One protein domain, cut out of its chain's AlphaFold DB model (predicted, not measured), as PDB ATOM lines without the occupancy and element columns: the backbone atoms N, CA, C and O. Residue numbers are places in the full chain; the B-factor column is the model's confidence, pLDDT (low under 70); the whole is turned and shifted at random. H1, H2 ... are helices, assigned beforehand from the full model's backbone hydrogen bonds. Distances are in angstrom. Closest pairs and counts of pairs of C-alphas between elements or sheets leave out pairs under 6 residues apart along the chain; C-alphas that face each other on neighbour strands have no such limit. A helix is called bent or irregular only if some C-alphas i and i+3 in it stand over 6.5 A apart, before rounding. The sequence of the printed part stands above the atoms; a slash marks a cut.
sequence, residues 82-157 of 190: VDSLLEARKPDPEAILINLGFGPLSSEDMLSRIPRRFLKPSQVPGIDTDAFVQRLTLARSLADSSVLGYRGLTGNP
ATOM      1  N   VAL A  82     -14.065  -2.061  -7.719       74.88
ATOM      2  CA  VAL A  82     -14.225  -0.691  -8.212       74.88
ATOM      3  C   VAL A  82     -13.254  -0.393  -9.355       74.88
ATOM      4  O   VAL A  82     -13.701   0.084 -10.392       74.88
ATOM      5  N   ASP A  83     -11.968  -0.723  -9.229       72.88
ATOM      6  CA  ASP A  83     -10.975  -0.494 -10.291       72.88
ATOM      7  C   ASP A  83     -11.318  -1.270 -11.569       72.88
ATOM      8  O   ASP A  83     -11.253  -0.718 -12.665       72.88
ATOM      9  N   SER A  84     -11.797  -2.514 -11.447       72.19
ATOM     10  CA  SER A  84     -12.254  -3.297 -12.607       72.19
ATOM     11  C   SER A  84     -13.470  -2.665 -13.297       72.19
ATOM     12  O   SER A  84     -13.586  -2.723 -14.521       72.19
ATOM     13  N   LEU A  85     -14.376  -2.038 -12.537       72.00
ATOM     14  CA  LEU A  85     -15.526  -1.307 -13.085       72.00
ATOM     15  C   LEU A  85     -15.120   0.021 -13.736       72.00
ATOM     16  O   LEU A  85     -15.751   0.434 -14.711       72.00
ATOM     17  N   LEU A  86     -14.089   0.686 -13.207       74.25
ATOM     18  CA  LEU A  86     -13.532   1.911 -13.775       74.25
ATOM     19  C   LEU A  86     -12.790   1.628 -15.085       74.25
ATOM     20  O   LEU A  86     -13.016   2.342 -16.058       74.25
ATOM     21  N   GLU A  87     -11.995   0.557 -15.159       72.50
ATOM     22  CA  GLU A  87     -11.356   0.121 -16.409       72.50
ATOM     23  C   GLU A  87     -12.385  -0.329 -17.454       72.50
ATOM     24  O   GLU A  87     -12.259   0.008 -18.629       72.50
ATOM     25  N   ALA A  88     -13.458  -1.016 -17.042       73.38
ATOM     26  CA  ALA A  88     -14.555  -1.391 -17.942       73.38
ATOM     27  C   ALA A  88     -15.321  -0.180 -18.514       73.38
ATOM     28  O   ALA A  88     -16.073  -0.319 -19.478       73.38
ATOM     29  N   ARG A  89     -15.151   1.004 -17.914       73.25
ATOM     30  CA  ARG A  89     -15.755   2.274 -18.340       73.25
ATOM     31  C   ARG A  89     -14.708   3.338 -18.643       73.25
ATOM     32  O   ARG A  89     -15.043   4.523 -18.599       73.25
ATOM     33  N   LYS A  90     -13.455   2.947 -18.913       80.88
ATOM     34  CA  LYS A  90     -12.381   3.913 -19.139       80.88
ATOM     35  C   LYS A  90     -12.769   4.781 -20.337       80.88
ATOM     36  O   LYS A  90     -12.911   4.245 -21.438       80.88
ATOM     37  N   PRO A  91     -13.012   6.087 -20.134       79.94
ATOM     38  CA  PRO A  91     -13.347   6.944 -21.248       79.94
ATOM     39  C   PRO A  91     -12.138   7.007 -22.177       79.94
ATOM     40  O   PRO A  91     -10.994   6.929 -21.721       79.94
ATOM     41  N   ASP A  92     -12.403   7.131 -23.473       88.50
ATOM     42  CA  ASP A  92     -11.349   7.270 -24.469       88.50
ATOM     43  C   ASP A  92     -10.435   8.456 -24.093       88.50
ATOM     44  O   ASP A  92     -10.931   9.581 -23.948       88.50
ATOM     45  N   PRO A  93      -9.121   8.229 -23.887       86.25
ATOM     46  CA  PRO A  93      -8.204   9.293 -23.500       86.25
ATOM     47  C   PRO A  93      -8.186  10.441 -24.513       86.25
ATOM     48  O   PRO A  93      -8.032  11.591 -24.102       86.25
ATOM     49  N   GLU A  94      -8.383  10.166 -25.806       85.81
ATOM     50  CA  GLU A  94      -8.454  11.207 -26.833       85.81
ATOM     51  C   GLU A  94      -9.709  12.069 -26.649       85.81
ATOM     52  O   GLU A  94      -9.606  13.292 -26.549       85.81
ATOM     53  N   ALA A  95     -10.879  11.450 -26.476       85.12
ATOM     54  CA  ALA A  95     -12.118  12.162 -26.175       85.12
ATOM     55  C   ALA A  95     -12.033  13.010 -24.891       85.12
ATOM     56  O   ALA A  95     -12.529  14.139 -24.860       85.12
ATOM     57  N   ILE A  96     -11.386  12.506 -23.831       87.00
ATOM     58  CA  ILE A  96     -11.156  13.282 -22.600       87.00
ATOM     59  C   ILE A  96     -10.315  14.520 -22.909       87.00
ATOM     60  O   ILE A  96     -10.684  15.627 -22.518       87.00
ATOM     61  N   LEU A  97      -9.195  14.342 -23.612       85.25
ATOM     62  CA  LEU A  97      -8.295  15.437 -23.954       85.25
ATOM     63  C   LEU A  97      -9.004  16.484 -24.816       85.25
ATOM     64  O   LEU A  97      -8.941  17.667 -24.481       85.25
ATOM     65  N   ILE A  98      -9.756  16.068 -25.836       83.81
ATOM     66  CA  ILE A  98     -10.530  16.973 -26.698       83.81
ATOM     67  C   ILE A  98     -11.532  17.785 -25.871       83.81
ATOM     68  O   ILE A  98     -11.591  19.008 -26.009       83.81
ATOM     69  N   ASN A  99     -12.264  17.139 -24.957       82.25
ATOM     70  CA  ASN A  99     -13.235  17.806 -24.081       82.25
ATOM     71  C   ASN A  99     -12.582  18.789 -23.098       82.25
ATOM     72  O   ASN A  99     -13.177  19.803 -22.740       82.25
ATOM     73  N   LEU A 100     -11.343  18.518 -22.685       83.44
ATOM     74  CA  LEU A 100     -10.518  19.436 -21.897       83.44
ATOM     75  C   LEU A 100      -9.897  20.559 -22.749       83.44
ATOM     76  O   LEU A 100      -9.170  21.407 -22.228       83.44
ATOM     77  N   GLY A 101     -10.173  20.582 -24.053       76.50
ATOM     78  CA  GLY A 101      -9.648  21.562 -24.991       76.50
ATOM     79  C   GLY A 101      -8.238  21.242 -25.479       76.50
ATOM     80  O   GLY A 101      -7.547  22.153 -25.923       76.50
ATOM     81  N   PHE A 102      -7.779  19.993 -25.397       77.06
ATOM     82  CA  PHE A 102      -6.521  19.490 -25.953       77.06
ATOM     83  C   PHE A 102      -6.810  18.605 -27.173       77.06
ATOM     84  O   PHE A 102      -7.170  17.444 -27.040       77.06
ATOM     85  N   GLY A 103      -6.646  19.139 -28.379       72.25
ATOM     86  CA  GLY A 103      -6.821  18.363 -29.607       72.25
ATOM     87  C   GLY A 103      -6.795  19.240 -30.860       72.25
ATOM     88  O   GLY A 103      -6.803  20.471 -30.737       72.25
ATOM     89  N   PRO A 104      -6.729  18.634 -32.060       67.06
ATOM     90  CA  PRO A 104      -6.870  19.342 -33.328       67.06
ATOM     91  C   PRO A 104      -8.251  19.996 -33.401       67.06
ATOM     92  O   PRO A 104      -9.268  19.353 -33.150       67.06
ATOM     93  N   LEU A 105      -8.295  21.287 -33.712       62.72
ATOM     94  CA  LEU A 105      -9.547  22.029 -33.789       62.72
ATOM     95  C   LEU A 105     -10.057  22.022 -35.227       62.72
ATOM     96  O   LEU A 105      -9.299  22.282 -36.154       62.72
ATOM     97  N   SER A 106     -11.362  21.831 -35.394       58.84
ATOM     98  CA  SER A 106     -12.067  22.194 -36.631       58.84
ATOM     99  C   SER A 106     -12.143  23.718 -36.831       58.84
ATOM    100  O   SER A 106     -12.508  24.170 -37.914       58.84
ATOM    101  N   SER A 107     -11.858  24.511 -35.794       58.62
ATOM    102  CA  SER A 107     -11.872  25.972 -35.826       58.62
ATOM    103  C   SER A 107     -10.448  26.517 -35.733       58.62
ATOM    104  O   SER A 107      -9.779  26.329 -34.717       58.62
ATOM    105  N   GLU A 108     -10.020  27.240 -36.763       64.50
ATOM    106  CA  GLU A 108      -8.674  27.823 -36.909       64.50
ATOM    107  C   GLU A 108      -8.286  28.840 -35.816       64.50
ATOM    108  O   GLU A 108      -7.127  29.242 -35.698       64.50
ATOM    109  N   ASP A 109      -9.239  29.267 -34.987       72.94
ATOM    110  CA  ASP A 109      -9.032  30.376 -34.068       72.94
ATOM    111  C   ASP A 109      -8.464  29.911 -32.714       72.94
ATOM    112  O   ASP A 109      -9.192  29.613 -31.764       72.94
ATOM    113  N   MET A 110      -7.133  29.830 -32.617       74.44
ATOM    114  CA  MET A 110      -6.401  29.405 -31.408       74.44
ATOM    115  C   MET A 110      -6.765  30.196 -30.148       74.44
ATOM    116  O   MET A 110      -6.680  29.661 -29.042       74.44
ATOM    117  N   LEU A 111      -7.169  31.458 -30.303       79.81
ATOM    118  CA  LEU A 111      -7.510  32.338 -29.186       79.81
ATOM    119  C   LEU A 111      -8.802  31.907 -28.485       79.81
ATOM    120  O   LEU A 111      -8.966  32.178 -27.298       79.81
ATOM    121  N   SER A 112      -9.682  31.175 -29.175       79.81
ATOM    122  CA  SER A 112     -10.941  30.671 -28.613       79.81
ATOM    123  C   SER A 112     -10.744  29.712 -27.429       79.81
ATOM    124  O   SER A 112     -11.608  29.630 -26.557       79.81
ATOM    125  N   ARG A 113      -9.587  29.034 -27.349       77.31
ATOM    126  CA  ARG A 113      -9.213  28.145 -26.229       77.31
ATOM    127  C   ARG A 113      -8.752  28.899 -24.987       77.31
ATOM    128  O   ARG A 113      -8.705  28.324 -23.901       77.31
ATOM    129  N   ILE A 114      -8.369  30.163 -25.134       83.06
ATOM    130  CA  ILE A 114      -7.816  30.956 -24.044       83.06
ATOM    131  C   ILE A 114      -8.983  31.626 -23.310       83.06
ATOM    132  O   ILE A 114      -9.752  32.368 -23.926       83.06
ATOM    133  N   PRO A 115      -9.139  31.428 -21.986       85.94
ATOM    134  CA  PRO A 115     -10.184  32.120 -21.248       85.94
ATOM    135  C   PRO A 115     -10.061  33.637 -21.431       85.94
ATOM    136  O   PRO A 115      -8.979  34.199 -21.263       85.94
ATOM    137  N   ARG A 116     -11.185  34.323 -21.692       84.94
ATOM    138  CA  ARG A 116     -11.228  35.771 -22.006       84.94
ATOM    139  C   ARG A 116     -10.497  36.663 -20.998       84.94
ATOM    140  O   ARG A 116     -10.066  37.759 -21.332       84.94
ATOM    141  N   ARG A 117     -10.340  36.201 -19.753       88.81
ATOM    142  CA  ARG A 117      -9.591  36.909 -18.704       88.81
ATOM    143  C   ARG A 117      -8.101  37.067 -19.021       88.81
ATOM    144  O   ARG A 117      -7.509  38.012 -18.511       88.81
ATOM    145  N   PHE A 118      -7.529  36.170 -19.820       86.00
ATOM    146  CA  PHE A 118      -6.133  36.208 -20.262       86.00
ATOM    147  C   PHE A 118      -5.949  36.936 -21.598       86.00
ATOM    148  O   PHE A 118      -4.831  37.302 -21.926       86.00
ATOM    149  N   LEU A 119      -7.034  37.200 -22.335       85.31
ATOM    150  CA  LEU A 119      -7.029  38.013 -23.560       85.31
ATOM    151  C   LEU A 119      -7.218  39.510 -23.266       85.31
ATOM    152  O   LEU A 119      -7.666  40.274 -24.114       85.31
ATOM    153  N   LYS A 120      -6.931  39.933 -22.033       88.81
ATOM    154  CA  LYS A 120      -6.964  41.348 -21.673       88.81
ATOM    155  C   LYS A 120      -5.714  42.033 -22.228       88.81
ATOM    156  O   LYS A 120      -4.637  41.442 -22.124       88.81
ATOM    157  N   PRO A 121      -5.830  43.272 -22.736       87.81
ATOM    158  CA  PRO A 121      -4.667  44.060 -23.107       87.81
ATOM    159  C   PRO A 121      -3.663  44.140 -21.956       87.81
ATOM    160  O   PRO A 121      -4.040  44.206 -20.780       87.81
ATOM    161  N   SER A 122      -2.379  44.118 -22.304       86.81
ATOM    162  CA  SER A 122      -1.305  44.277 -21.329       86.81
ATOM    163  C   SER A 122      -1.381  45.660 -20.681       86.81
ATOM    164  O   SER A 122      -1.552  46.663 -21.367       86.81
ATOM    165  N   GLN A 123      -1.198  45.715 -19.362       88.44
ATOM    166  CA  GLN A 123      -1.076  46.975 -18.616       88.44
ATOM    167  C   GLN A 123       0.375  47.483 -18.554       88.44
ATOM    168  O   GLN A 123       0.642  48.553 -18.013       88.44
ATOM    169  N   VAL A 124       1.326  46.697 -19.069       88.81
ATOM    170  CA  VAL A 124       2.750  47.044 -19.096       88.81
ATOM    171  C   VAL A 124       3.028  47.939 -20.308       88.81
ATOM    172  O   VAL A 124       2.675  47.552 -21.427       88.81
ATOM    173  N   PRO A 125       3.685  49.101 -20.128       89.00
ATOM    174  CA  PRO A 125       4.001  49.998 -21.233       89.00
ATOM    175  C   PRO A 125       4.919  49.321 -22.259       89.00
ATOM    176  O   PRO A 125       5.866  48.624 -21.901       89.00
ATOM    177  N   GLY A 126       4.638  49.549 -23.545       88.12
ATOM    178  CA  GLY A 126       5.414  48.998 -24.662       88.12
ATOM    179  C   GLY A 126       5.017  47.586 -25.103       88.12
ATOM    180  O   GLY A 126       5.639  47.051 -26.019       88.12
ATOM    181  N   ILE A 127       3.987  46.985 -24.497       88.69
ATOM    182  CA  ILE A 127       3.460  45.681 -24.910       88.69
ATOM    183  C   ILE A 127       2.114  45.862 -25.609       88.69
ATOM    184  O   ILE A 127       1.110  46.157 -24.968       88.69
ATOM    185  N   ASP A 128       2.104  45.620 -26.915       90.81
ATOM    186  CA  ASP A 128       0.885  45.493 -27.710       90.81
ATOM    187  C   ASP A 128       0.546  44.004 -27.888       90.81
ATOM    188  O   ASP A 128       1.285  43.244 -28.528       90.81
ATOM    189  N   THR A 129      -0.558  43.576 -27.273       87.94
ATOM    190  CA  THR A 129      -1.031  42.189 -27.319       87.94
ATOM    191  C   THR A 129      -1.508  41.786 -28.708       87.94
ATOM    192  O   THR A 129      -1.299  40.639 -29.103       87.94
ATOM    193  N   ASP A 130      -2.078  42.714 -29.475       88.50
ATOM    194  CA  ASP A 130      -2.632  42.417 -30.796       88.50
ATOM    195  C   ASP A 130      -1.503  42.245 -31.812       88.50
ATOM    196  O   ASP A 130      -1.481  41.270 -32.568       88.50
ATOM    197  N   ALA A 131      -0.493  43.117 -31.759       90.75
ATOM    198  CA  ALA A 131       0.723  42.959 -32.555       90.75
ATOM    199  C   ALA A 131       1.478  41.659 -32.219       90.75
ATOM    200  O   ALA A 131       2.048  41.017 -33.107       90.75
ATOM    201  N   PHE A 132       1.487  41.246 -30.947       88.69
ATOM    202  CA  PHE A 132       2.078  39.973 -30.533       88.69
ATOM    203  C   PHE A 132       1.331  38.775 -31.129       88.69
ATOM    204  O   PHE A 132       1.961  37.892 -31.715       88.69
ATOM    205  N   VAL A 133      -0.000  38.761 -31.022       88.62
ATOM    206  CA  VAL A 133      -0.847  37.704 -31.589       88.62
ATOM    207  C   VAL A 133      -0.659  37.614 -33.101       88.62
ATOM    208  O   VAL A 133      -0.410  36.528 -33.612       88.62
ATOM    209  N   GLN A 134      -0.682  38.742 -33.817       91.06
ATOM    210  CA  GLN A 134      -0.449  38.768 -35.265       91.06
ATOM    211  C   GLN A 134       0.913  38.180 -35.638       91.06
ATOM    212  O   GLN A 134       1.014  37.368 -36.558       91.06
ATOM    213  N   ARG A 135       1.966  38.540 -34.895       90.19
ATOM    214  CA  ARG A 135       3.314  38.000 -35.109       90.19
ATOM    215  C   ARG A 135       3.366  36.492 -34.878       90.19
ATOM    216  O   ARG A 135       4.022  35.790 -35.643       90.19
ATOM    217  N   LEU A 136       2.685  35.999 -33.846       88.12
ATOM    218  CA  LEU A 136       2.602  34.572 -33.548       88.12
ATOM    219  C   LEU A 136       1.844  33.813 -34.646       88.12
ATOM    220  O   LEU A 136       2.324  32.780 -35.111       88.12
ATOM    221  N   THR A 137       0.704  34.344 -35.096       86.88
ATOM    222  CA  THR A 137      -0.083  33.782 -36.202       86.88
ATOM    223  C   THR A 137       0.738  33.723 -37.484       86.88
ATOM    224  O   THR A 137       0.782  32.683 -38.139       86.88
ATOM    225  N   LEU A 138       1.462  34.798 -37.806       86.50
ATOM    226  CA  LEU A 138       2.376  34.830 -38.943       86.50
ATOM    227  C   LEU A 138       3.462  33.763 -38.793       86.50
ATOM    228  O   LEU A 138       3.620  32.941 -39.689       86.50
ATOM    229  N   ALA A 139       4.169  33.709 -37.663       84.44
ATOM    230  CA  ALA A 139       5.230  32.727 -37.437       84.44
ATOM    231  C   ALA A 139       4.731  31.280 -37.583       84.44
ATOM    232  O   ALA A 139       5.410  30.449 -38.189       84.44
ATOM    233  N   ARG A 140       3.523  30.992 -37.087       82.50
ATOM    234  CA  ARG A 140       2.878  29.693 -37.279       82.50
ATOM    235  C   ARG A 140       2.555  29.427 -38.748       82.50
ATOM    236  O   ARG A 140       2.893  28.356 -39.239       82.50
ATOM    237  N   SER A 141       1.988  30.399 -39.461       82.25
ATOM    238  CA  SER A 141       1.703  30.249 -40.893       82.25
ATOM    239  C   SER A 141       2.961  29.915 -41.702       82.25
ATOM    240  O   SER A 141       2.916  29.035 -42.554       82.25
ATOM    241  N   LEU A 142       4.111  30.524 -41.378       79.31
ATOM    242  CA  LEU A 142       5.381  30.209 -42.036       79.31
ATOM    243  C   LEU A 142       5.860  28.792 -41.687       79.31
ATOM    244  O   LEU A 142       6.358  28.076 -42.555       79.31
ATOM    245  N   ALA A 143       5.705  28.374 -40.429       76.12
ATOM    246  CA  ALA A 143       6.103  27.047 -39.966       76.12
ATOM    247  C   ALA A 143       5.257  25.915 -40.573       76.12
ATOM    248  O   ALA A 143       5.763  24.804 -40.759       76.12
ATOM    249  N   ASP A 144       3.986  26.191 -40.859       71.75
ATOM    250  CA  ASP A 144       3.060  25.247 -41.484       71.75
ATOM    251  C   ASP A 144       3.095  25.336 -43.020       71.75
ATOM    252  O   ASP A 144       2.826  24.343 -43.699       71.75
ATOM    253  N   SER A 145       3.533  26.466 -43.586       71.25
ATOM    254  CA  SER A 145       3.829  26.565 -45.014       71.25
ATOM    255  C   SER A 145       5.037  25.689 -45.362       71.25
ATOM    256  O   SER A 145       6.145  25.843 -44.835       71.25
ATOM    257  N   SER A 146       4.810  24.715 -46.242       64.06
ATOM    258  CA  SER A 146       5.859  23.854 -46.775       64.06
ATOM    259  C   SER A 146       5.831  23.902 -48.294       64.06
ATOM    260  O   SER A 146       4.775  23.787 -48.911       64.06
ATOM    261  N   VAL A 147       7.004  24.075 -48.897       65.81
ATOM    262  CA  VAL A 147       7.194  23.996 -50.349       65.81
ATOM    263  C   VAL A 147       8.089  22.797 -50.614       65.81
ATOM    264  O   VAL A 147       9.171  22.685 -50.039       65.81
ATOM    265  N   LEU A 148       7.615  21.867 -51.450       61.88
ATOM    266  CA  LEU A 148       8.338  20.642 -51.828       61.88
ATOM    267  C   LEU A 148       8.789  19.781 -50.625       61.88
ATOM    268  O   LEU A 148       9.806  19.096 -50.691       61.88
ATOM    269  N   GLY A 149       8.037  19.820 -49.517       67.50
ATOM    270  CA  GLY A 149       8.337  19.072 -48.289       67.50
ATOM    271  C   GLY A 149       9.310  19.764 -47.326       67.50
ATOM    272  O   GLY A 149       9.584  19.228 -46.253       67.50
ATOM    273  N   TYR A 150       9.798  20.963 -47.657       66.25
ATOM    274  CA  TYR A 150      10.649  21.766 -46.779       66.25
ATOM    275  C   TYR A 150       9.806  22.820 -46.050       66.25
ATOM    276  O   TYR A 150       9.188  23.680 -46.681       66.25
ATOM    277  N   ARG A 151       9.759  22.747 -44.711       67.81
ATOM    278  CA  ARG A 151       9.052  23.722 -43.859       67.81
ATOM    279  C   ARG A 151       9.771  25.075 -43.844       67.81
ATOM    280  O   ARG A 151      10.997  25.111 -43.782       67.81
ATOM    281  N   GLY A 152       9.013  26.172 -43.861       66.81
ATOM    282  CA  GLY A 152       9.545  27.539 -43.760       66.81
ATOM    283  C   GLY A 152      10.028  28.151 -45.078       66.81
ATOM    284  O   GLY A 152      10.491  29.290 -45.086       66.81
ATOM    285  N   LEU A 153       9.913  27.431 -46.199       69.06
ATOM    286  CA  LEU A 153      10.099  28.015 -47.524       69.06
ATOM    287  C   LEU A 153       8.813  28.741 -47.913       69.06
ATOM    288  O   LEU A 153       7.845  28.122 -48.339       69.06
ATOM    289  N   THR A 154       8.797  30.057 -47.729       61.84
ATOM    290  CA  THR A 154       7.629  30.892 -48.025       61.84
ATOM    291  C   THR A 154       8.005  31.811 -49.175       61.84
ATOM    292  O   THR A 154       9.002  32.526 -49.080       61.84
ATOM    293  N   GLY A 155       7.256  31.782 -50.271       63.72
ATOM    294  CA  GLY A 155       7.540  32.591 -51.452       63.72
ATOM    295  C   GLY A 155       6.460  32.426 -52.513       63.72
ATOM    296  O   GLY A 155       5.757  31.416 -52.533       63.72
ATOM    297  N   ASN A 156       6.308  33.434 -53.370       62.72
ATOM    298  CA  ASN A 156       5.386  33.390 -54.501       62.72
ATOM    299  C   ASN A 156       5.870  32.320 -55.512       62.72
ATOM    300  O   ASN A 156       7.025  32.412 -55.936       62.72
ATOM    301  N   PRO A 157       5.038  31.329 -55.898       65.31
ATOM    302  CA  PRO A 157       5.423  30.278 -56.847       65.31
ATOM    303  C   PRO A 157       5.788  30.809 -58.241       65.31
ATOM    304  O   PRO A 157       6.522  30.143 -58.966       65.31
TER     305      PRO A 157
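AT A GLANCE: This is residues 82 to 157 of the 190 residues of the protein "GD11323" of Drosophila simulans (UniProt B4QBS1). An open, stretched-out chain in which no named helix touches another: one long helix, H4, stands at one side, and a thin arm with the short helices H1 and H2 reaches away from it, crosswise to its length, with the four-residue H3 between H2 and H4. The unnamed stretch of residues 114 to 128 loops from H3 round to the first end of H4, and the tail of residues 145 to 157 folds back in a small turn beyond its last end. The printed part has 76 residues with four named helices, H1, H2, H3 and H4 in that order, and no named strand; the class is all helix, though the helices hold only 33 of the 76 residues. The whole is extended, with a radius of gyration of the C-alphas of 19.4 A, and flat, spanning 57 by 43 by 17 A.

HOW THE PARTS SIT: H1, residues 82 to 87, is apart from H2, residues 93 to 99, with no C-alpha of the one within 8 A of the other, and a tight link of 5 residues joins them. A short link of 10 residues leads from H2 to H3, residues 110 to 113, and these two are apart as well. A long link of 15 residues leads from H3 to H4, residues 129 to 144, and again the two are apart. H1 is also apart from H3 and from H4, and H2 is apart from H4. Residues 82 to 93, of which 82 to 87 belong to H1, stand free, and so do residues 123 to 128. After H4, residues 146 to 147 pair with residues 150 to 151, antiparallel, in stretches too short to be named. In H1, H2 and H4 every O i to N i+4 pair is within hydrogen-bond range; H3 is too short for such a pair, and its one O i to N i+3 pair is within range.

IN THESE COORDINATES: H1 runs from Val 82, with its C-alpha at (-14.225, -0.691, -8.212), to Glu 87. H2 runs from Pro 93 to Asn 99, 9.9 A from first to last C-alpha. H3 runs from Met 110 to Arg 113 and is neither bent nor irregular, but only just: C-alphas 110 and 113 are 6.0 A apart. H4, the longest helix with 16 residues, measures 22.5 A from C-alpha 129 at (-1.031, 42.189, -27.319) to C-alpha 144 at (3.060, 25.247, -41.484).

THE WHOLE: The two C-alphas farthest apart, those of Val 82 and Pro 157, are 60.9 A apart. Without the stretches that stand free, the body has 58 residues and spans 40 by 34 by 13 A. The printed part has no cut. Mean pLDDT of the printed part is 78.5, and residues 104 to 108 and 146 to 157 are under 70.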